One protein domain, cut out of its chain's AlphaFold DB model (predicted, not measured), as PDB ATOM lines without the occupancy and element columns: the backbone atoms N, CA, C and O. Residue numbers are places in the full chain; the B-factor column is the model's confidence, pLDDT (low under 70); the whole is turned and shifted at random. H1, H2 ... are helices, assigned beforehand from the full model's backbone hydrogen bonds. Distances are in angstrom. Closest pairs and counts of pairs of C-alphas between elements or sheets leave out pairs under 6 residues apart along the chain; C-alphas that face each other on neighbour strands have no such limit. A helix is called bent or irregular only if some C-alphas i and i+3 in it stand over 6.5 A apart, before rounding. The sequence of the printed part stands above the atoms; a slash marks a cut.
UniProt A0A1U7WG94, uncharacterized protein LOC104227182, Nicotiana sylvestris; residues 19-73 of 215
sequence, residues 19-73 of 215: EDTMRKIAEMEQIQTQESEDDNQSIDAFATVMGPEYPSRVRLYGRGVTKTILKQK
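This is residues 19 to 73 of the 215 residues of the protein "uncharacterized protein LOC104227182" of Nicotiana sylvestris (UniProt A0A1U7WG94). Starting at residue 19, you meet a lopsided helical hairpin: the long helix H1, then the short helix H2, folded back beside residues 24 to 32 of H1. From H2 a long loop, residues 51 to 66, leads away to the small helix H3, which is apart from both, and residues 36 to 41 and 61 to 68 stick out free. The printed part has 55 residues with three named helices, in the order H1, H2, H3, and no named strand; the class is all helix. The whole is loose, with a radius of gyration of the C-alphas of 14.2 A, and spans 39 by 33 by 20 A.

Look first at H1, residues 19 to 37, and H2, residues 45 to 50, which form a helical hairpin. They touch, H1 with residues 24 to 32 alone, and the closest C-alphas, those of Met 28 and Ala 45, are 5.3 A apart. Their lines stand at a shallow tilt of 29 degrees, and they run opposite ways. H3, residues 67 to 71, is apart from H1 and from H2. Every O i to N i+4 pair is within hydrogen-bond range in H2 and H3; in H1, 13 of 15 are.

Find C-alpha 19 at (-39.125, -21.096, 1.649); from there H1 runs 28.8 A to C-alpha 37 at (-24.932, 3.566, 6.359). H1 is neither bent nor irregular, but only just: C-alphas 34 and 37 are 6.1 A apart. H2 covers 8.6 A from Ala 45 to Met 50. H3 covers 6.2 A from Lys 67 to C-alpha 71 at (-4.965, -27.407, -3.571).

The two C-alphas farthest apart, those of Glu 37 and Lys 67, are 39.5 A apart. The printed part has no cut. The link from H1 to H2 is short, with 7 residues; that from H2 to H3 is long, with 16. The mean pLDDT of the printed part is 82.3; look for values under 70 at residues 35 to 41 and 72 to 73.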
ATOM      1  N   GLU A  19     -39.074 -22.046   0.531       91.88
ATOM      2  CA  GLU A  19     -39.125 -21.096   1.649       91.88
ATOM      3  C   GLU A  19     -37.742 -20.754   2.218       91.88
ATOM      4  O   GLU A  19     -37.472 -19.599   2.538       91.88
ATOM      5  N   ASP A  20     -36.844 -21.740   2.324       91.94
ATOM      6  CA  ASP A  20     -35.468 -21.516   2.788       91.94
ATOM      7  C   ASP A  20     -34.690 -20.616   1.818       91.94
ATOM      8  O   ASP A  20     -33.969 -19.713   2.236       91.94
ATOM      9  N   THR A  21     -34.895 -20.811   0.512       90.38
ATOM     10  CA  THR A  21     -34.272 -19.966  -0.517       90.38
ATOM     11  C   THR A  21     -34.800 -18.534  -0.445       90.38
ATOM     12  O   THR A  21     -34.008 -17.594  -0.428       90.38
ATOM     13  N   MET A  22     -36.122 -18.361  -0.347       93.69
ATOM     14  CA  MET A  22     -36.747 -17.038  -0.236       93.69
ATOM     15  C   MET A  22     -36.285 -16.287   1.014       93.69
ATOM     16  O   MET A  22     -35.992 -15.096   0.942       93.69
ATOM     17  N   ARG A  23     -36.156 -16.988   2.144       95.25
ATOM     18  CA  ARG A  23     -35.632 -16.412   3.386       95.25
ATOM     19  C   ARG A  23     -34.201 -15.903   3.222       95.25
ATOM     20  O   ARG A  23     -33.930 -14.767   3.586       95.25
ATOM     21  N   LYS A  24     -33.306 -16.719   2.658       94.75
ATOM     22  CA  LYS A  24     -31.894 -16.352   2.452       94.75
ATOM     23  C   LYS A  24     -31.732 -15.157   1.518       94.75
ATOM     24  O   LYS A  24     -30.866 -14.325   1.751       94.75
ATOM     25  N   ILE A  25     -32.563 -15.061   0.477       94.31
ATOM     26  CA  ILE A  25     -32.573 -13.899  -0.426       94.31
ATOM     27  C   ILE A  25     -32.940 -12.632   0.353       94.31
ATOM     28  O   ILE A  25     -32.186 -11.665   0.312       94.31
ATOM     29  N   ALA A  26     -34.031 -12.668   1.123       95.12
ATOM     30  CA  ALA A  26     -34.461 -11.524   1.925       95.12
ATOM     31  C   ALA A  26     -33.425 -11.117   2.992       95.12
ATOM     32  O   ALA A  26     -33.255  -9.935   3.270       95.12
ATOM     33  N   GLU A  27     -32.725 -12.083   3.588       95.06
ATOM     34  CA  GLU A  27     -31.658 -11.826   4.563       95.06
ATOM     35  C   GLU A  27     -30.447 -11.135   3.919       95.06
ATOM     36  O   GLU A  27     -29.946 -10.148   4.454       95.06
ATOM     37  N   MET A  28     -30.019 -11.587   2.732       94.50
ATOM     38  CA  MET A  28     -28.944 -10.928   1.980       94.50
ATOM     39  C   MET A  28     -29.308  -9.482   1.605       94.50
ATOM     40  O   MET A  28     -28.465  -8.597   1.734       94.50
ATOM     41  N   GLU A  29     -30.551  -9.230   1.180       93.19
ATOM     42  CA  GLU A  29     -31.040  -7.881   0.844       93.19
ATOM     43  C   GLU A  29     -31.027  -6.937   2.059       93.19
ATOM     44  O   GLU A  29     -30.663  -5.765   1.936       93.19
ATOM     45  N   GLN A  30     -31.375  -7.442   3.248       92.38
ATOM     46  CA  GLN A  30     -31.342  -6.664   4.491       92.38
ATOM     47  C   GLN A  30     -29.918  -6.262   4.880       92.38
ATOM     48  O   GLN A  30     -29.681  -5.089   5.167       92.38
ATOM     49  N   ILE A  31     -28.977  -7.212   4.851       89.19
ATOM     50  CA  ILE A  31     -27.570  -6.963   5.198       89.19
ATOM     51  C   ILE A  31     -26.968  -5.924   4.243       89.19
ATOM     52  O   ILE A  31     -26.392  -4.934   4.683       89.19
ATOM     53  N   GLN A  32     -27.202  -6.083   2.937       85.81
ATOM     54  CA  GLN A  32     -26.706  -5.148   1.928       85.81
ATOM     55  C   GLN A  32     -27.271  -3.726   2.093       85.81
ATOM     56  O   GLN A  32     -26.582  -2.753   1.796       85.81
ATOM     57  N   THR A  33     -28.518  -3.593   2.555       83.69
ATOM     58  CA  THR A  33     -29.148  -2.282   2.781       83.69
ATOM     59  C   THR A  33     -28.567  -1.586   4.017       83.69
ATOM     60  O   THR A  33     -28.309  -0.385   3.971       83.69
ATOM     61  N   GLN A  34     -28.313  -2.332   5.100       74.75
ATOM     62  CA  GLN A  34     -27.762  -1.795   6.354       74.75
ATOM     63  C   GLN A  34     -26.300  -1.345   6.226       74.75
ATOM     64  O   GLN A  34     -25.903  -0.363   6.844       74.75
ATOM     65  N   GLU A  35     -25.502  -2.014   5.395       66.44
ATOM     66  CA  GLU A  35     -24.091  -1.659   5.183       66.44
ATOM     67  C   GLU A  35     -23.880  -0.335   4.433       66.44
ATOM     68  O   GLU A  35     -22.784   0.216   4.466       66.44
ATOM     69  N   SER A  36     -24.913   0.207   3.778       63.03
ATOM     70  CA  SER A  36     -24.817   1.502   3.089       63.03
ATOM     71  C   SER A  36     -24.771   2.718   4.029       63.03
ATOM     72  O   SER A  36     -24.597   3.838   3.552       63.03
ATOM     73  N   GLU A  37     -24.918   2.507   5.342       62.19
ATOM     74  CA  GLU A  37     -24.932   3.566   6.359       62.19
ATOM     75  C   GLU A  37     -23.641   3.639   7.205       62.19
ATOM     76  O   GLU A  37     -23.430   4.645   7.881       62.19
ATOM     77  N   ASP A  38     -22.763   2.622   7.167       60.03
ATOM     78  CA  ASP A  38     -21.584   2.514   8.047       60.03
ATOM     79  C   ASP A  38     -20.293   2.226   7.237       60.03
ATOM     80  O   ASP A  38     -19.900   1.086   6.990       60.03
ATOM     81  N   ASP A  39     -19.624   3.298   6.797       63.00
ATOM     82  CA  ASP A  39     -18.566   3.313   5.762       63.00
ATOM     83  C   ASP A  39     -17.252   2.580   6.108       63.00
ATOM     84  O   ASP A  39     -16.323   2.539   5.297       63.00
ATOM     85  N   ASN A  40     -17.117   2.017   7.309       66.56
ATOM     86  CA  ASN A  40     -15.820   1.548   7.796       66.56
ATOM     87  C   ASN A  40     -15.605   0.031   7.721       66.56
ATOM     88  O   ASN A  40     -14.450  -0.385   7.824       66.56
ATOM     89  N   GLN A  41     -16.639  -0.801   7.535       65.06
ATOM     90  CA  GLN A  41     -16.504  -2.264   7.405       65.06
ATOM     91  C   GLN A  41     -17.610  -2.851   6.505       65.06
ATOM     92  O   GLN A  41     -18.712  -3.111   6.971       65.06
ATOM     93  N   SER A  42     -17.314  -3.124   5.231       75.12
ATOM     94  CA  SER A  42     -18.221  -3.909   4.376       75.12
ATOM     95  C   SER A  42     -18.220  -5.376   4.821       75.12
ATOM     96  O   SER A  42     -17.146  -5.989   4.890       75.12
ATOM     97  N   ILE A  43     -19.387  -5.954   5.087       82.00
ATOM     98  CA  ILE A  43     -19.544  -7.360   5.462       82.00
ATOM     99  C   ILE A  43     -19.963  -8.148   4.204       82.00
ATOM    100  O   ILE A  43     -20.712  -7.695   3.347       82.00
ATOM    101  N   ASP A  44     -19.433  -9.361   4.020       88.12
ATOM    102  CA  ASP A  44     -19.876 -10.211   2.906       88.12
ATOM    103  C   ASP A  44     -21.244 -10.817   3.247       88.12
ATOM    104  O   ASP A  44     -21.330 -11.857   3.910       88.12
ATOM    105  N   ALA A  45     -22.316 -10.173   2.774       90.94
ATOM    106  CA  ALA A  45     -23.696 -10.613   2.970       90.94
ATOM    107  C   ALA A  45     -23.904 -12.098   2.626       90.94
ATOM    108  O   ALA A  45     -24.611 -12.817   3.335       90.94
ATOM    109  N   PHE A  46     -23.247 -12.604   1.576       90.81
ATOM    110  CA  PHE A  46     -23.379 -14.004   1.188       90.81
ATOM    111  C   PHE A  46     -22.705 -14.939   2.200       90.81
ATOM    112  O   PHE A  46     -23.275 -15.974   2.559       90.81
ATOM    113  N   ALA A  47     -21.500 -14.603   2.669       89.06
ATOM    114  CA  ALA A  47     -20.808 -15.395   3.684       89.06
ATOM    115  C   ALA A  47     -21.552 -15.401   5.024       89.06
ATOM    116  O   ALA A  47     -21.558 -16.435   5.695       89.06
ATOM    117  N   THR A  48     -22.212 -14.300   5.381       91.56
ATOM    118  CA  THR A  48     -23.048 -14.203   6.584       91.56
ATOM    119  C   THR A  48     -24.229 -15.171   6.517       91.56
ATOM    120  O   THR A  48     -24.384 -16.008   7.405       91.56
ATOM    121  N   VAL A  49     -24.993 -15.151   5.421       93.12
ATOM    122  CA  VAL A  49     -26.190 -15.996   5.251       93.12
ATOM    123  C   VAL A  49     -25.846 -17.475   5.048       93.12
ATOM    124  O   VAL A  49     -26.517 -18.373   5.560       93.12
ATOM    125  N   MET A  50     -24.787 -17.770   4.289       90.12
ATOM    126  CA  MET A  50     -24.403 -19.151   3.963       90.12
ATOM    127  C   MET A  50     -23.437 -19.768   4.977       90.12
ATOM    128  O   MET A  50     -23.124 -20.962   4.881       90.12
ATOM    129  N   GLY A  51     -22.947 -18.969   5.920       89.31
ATOM    130  CA  GLY A  51     -21.993 -19.362   6.942       89.31
ATOM    131  C   GLY A  51     -20.589 -19.691   6.411       89.31
ATOM    132  O   GLY A  51     -20.331 -19.716   5.194       89.31
ATOM    133  N   PRO A  52     -19.656 -20.000   7.330       85.50
ATOM    134  CA  PRO A  52     -18.280 -20.328   6.992       85.50
ATOM    135  C   PRO A  52     -18.198 -21.591   6.138       85.50
ATOM    136  O   PRO A  52     -19.007 -22.517   6.232       85.50
ATOM    137  N   GLU A  53     -17.188 -21.642   5.281       86.94
ATOM    138  CA  GLU A  53     -17.023 -22.770   4.388       86.94
ATOM    139  C   GLU A  53     -16.440 -24.004   5.092       86.94
ATOM    140  O   GLU A  53     -15.397 -23.939   5.742       86.94
ATOM    141  N   TYR A  54     -17.052 -25.171   4.870       82.75
ATOM    142  CA  TYR A  54     -16.580 -26.442   5.422       82.75
ATOM    143  C   TYR A  54     -15.107 -26.731   5.102       82.75
ATOM    144  O   TYR A  54     -14.696 -26.561   3.947       82.75
ATOM    145  N   PRO A  55     -14.322 -27.264   6.058       75.38
ATOM    146  CA  PRO A  55     -12.969 -27.748   5.799       75.38
ATOM    147  C   PRO A  55     -12.966 -28.694   4.585       75.38
ATOM    148  O   PRO A  55     -13.833 -29.555   4.460       75.38
ATOM    149  N   SER A  56     -12.015 -28.532   3.666       75.19
ATOM    150  CA  SER A  56     -11.907 -29.253   2.378       75.19
ATOM    151  C   SER A  56     -12.857 -28.882   1.221       75.19
ATOM    152  O   SER A  56     -12.721 -29.467   0.149       75.19
ATOM    153  N   ARG A  57     -13.796 -27.934   1.357       81.06
ATOM    154  CA  ARG A  57     -14.639 -27.463   0.222       81.06
ATOM    155  C   ARG A  57     -14.229 -26.070  -0.255       81.06
ATOM    156  O   ARG A  57     -13.694 -25.337   0.557       81.06
ATOM    157  N   VAL A  58     -14.407 -25.721  -1.531       83.62
ATOM    158  CA  VAL A  58     -14.198 -24.331  -1.989       83.62
ATOM    159  C   VAL A  58     -15.399 -23.836  -2.792       83.62
ATOM    160  O   VAL A  58     -15.782 -24.468  -3.783       83.62
ATOM    161  N   ARG A  59     -15.987 -22.707  -2.380       87.12
ATOM    162  CA  ARG A  59     -17.084 -22.032  -3.074       87.12
ATOM    163  C   ARG A  59     -16.495 -21.323  -4.282       87.12
ATOM    164  O   ARG A  59     -15.519 -20.589  -4.179       87.12
ATOM    165  N   LEU A  60     -17.077 -21.578  -5.450       86.81
ATOM    166  CA  LEU A  60     -16.508 -21.108  -6.711       86.81
ATOM    167  C   LEU A  60     -17.102 -19.787  -7.198       86.81
ATOM    168  O   LEU A  60     -16.515 -19.181  -8.082       86.81
ATOM    169  N   TYR A  61     -18.252 -19.354  -6.674       86.12
ATOM    170  CA  TYR A  61     -18.917 -18.110  -7.094       86.12
ATOM    171  C   TYR A  61     -19.043 -17.975  -8.628       86.12
ATOM    172  O   TYR A  61     -18.765 -16.932  -9.207       86.12
ATOM    173  N   GLY A  62     -19.381 -19.072  -9.317       87.69
ATOM    174  CA  GLY A  62     -19.473 -19.117 -10.784       87.69
ATOM    175  C   GLY A  62     -18.141 -19.295 -11.531       87.69
ATOM    176  O   GLY A  62     -18.149 -19.475 -12.747       87.69
ATOM    177  N   ARG A  63     -16.996 -19.311 -10.837       85.38
ATOM    178  CA  ARG A  63     -15.674 -19.585 -11.418       85.38
ATOM    179  C   ARG A  63     -15.510 -21.067 -11.772       85.38
ATOM    180  O   ARG A  63     -15.993 -21.958 -11.078       85.38
ATOM    181  N   GLY A  64     -14.764 -21.349 -12.839       87.69
ATOM    182  CA  GLY A  64     -14.338 -22.713 -13.154       87.69
ATOM    183  C   GLY A  64     -13.406 -23.298 -12.084       87.69
ATOM    184  O   GLY A  64     -12.667 -22.576 -11.412       87.69
ATOM    185  N   VAL A  65     -13.407 -24.624 -11.948       80.88
ATOM    186  CA  VAL A  65     -12.488 -25.335 -11.048       80.88
ATOM    187  C   VAL A  65     -11.072 -25.280 -11.619       80.88
ATOM    188  O   VAL A  65     -10.819 -25.791 -12.707       80.88
ATOM    189  N   THR A  66     -10.120 -24.725 -10.869       82.00
ATOM    190  CA  THR A  66      -8.689 -24.832 -11.187       82.00
ATOM    191  C   THR A  66      -7.974 -25.689 -10.145       82.00
ATOM    192  O   THR A  66      -8.351 -25.730  -8.971       82.00
ATOM    193  N   LYS A  67      -6.894 -26.373 -10.553       79.44
ATOM    194  CA  LYS A  67      -6.087 -27.209  -9.641       79.44
ATOM    195  C   LYS A  67      -5.529 -26.409  -8.457       79.44
ATOM    196  O   LYS A  67      -5.308 -26.983  -7.400       79.44
ATOM    197  N   THR A  68      -5.311 -25.105  -8.622       75.38
ATOM    198  CA  THR A  68      -4.837 -24.214  -7.557       75.38
ATOM    199  C   THR A  68      -5.901 -23.977  -6.489       75.38
ATOM    200  O   THR A  68      -5.594 -24.136  -5.314       75.38
ATOM    201  N   ILE A  69      -7.152 -23.712  -6.881       72.00
ATOM    202  CA  ILE A  69      -8.273 -23.480  -5.955       72.00
ATOM    203  C   ILE A  69      -8.516 -24.714  -5.073       72.00
ATOM    204  O   ILE A  69      -8.705 -24.587  -3.869       72.00
ATOM    205  N   LEU A  70      -8.436 -25.920  -5.644       71.00
ATOM    206  CA  LEU A  70      -8.595 -27.162  -4.876       71.00
ATOM    207  C   LEU A  70      -7.414 -27.444  -3.934       71.00
ATOM    208  O   LEU A  70      -7.616 -27.929  -2.824       71.00
ATOM    209  N   LYS A  71      -6.179 -27.156  -4.368       70.19
ATOM    210  CA  LYS A  71      -4.965 -27.407  -3.571       70.19
ATOM    211  C   LYS A  71      -4.734 -26.368  -2.474       70.19
ATOM    212  O   LYS A  71      -4.053 -26.672  -1.503       70.19
ATOM    213  N   GLN A  72      -5.305 -25.172  -2.599       62.84
ATOM    214  CA  GLN A  72      -5.128 -24.090  -1.630       62.84
ATOM    215  C   GLN A  72      -5.660 -24.439  -0.232       62.84
ATOM    216  O   GLN A  72      -5.306 -23.739   0.703       62.84
ATOM    217  N   LYS A  73      -6.464 -25.504  -0.079       59.12
ATOM    218  CA  LYS A  73      -7.100 -25.900   1.187       59.12
ATOM    219  C   LYS A  73      -6.398 -27.039   1.949       59.12
ATOM    220  O   LYS A  73      -6.864 -27.426   3.016       59.12
TER     221      LYS A  73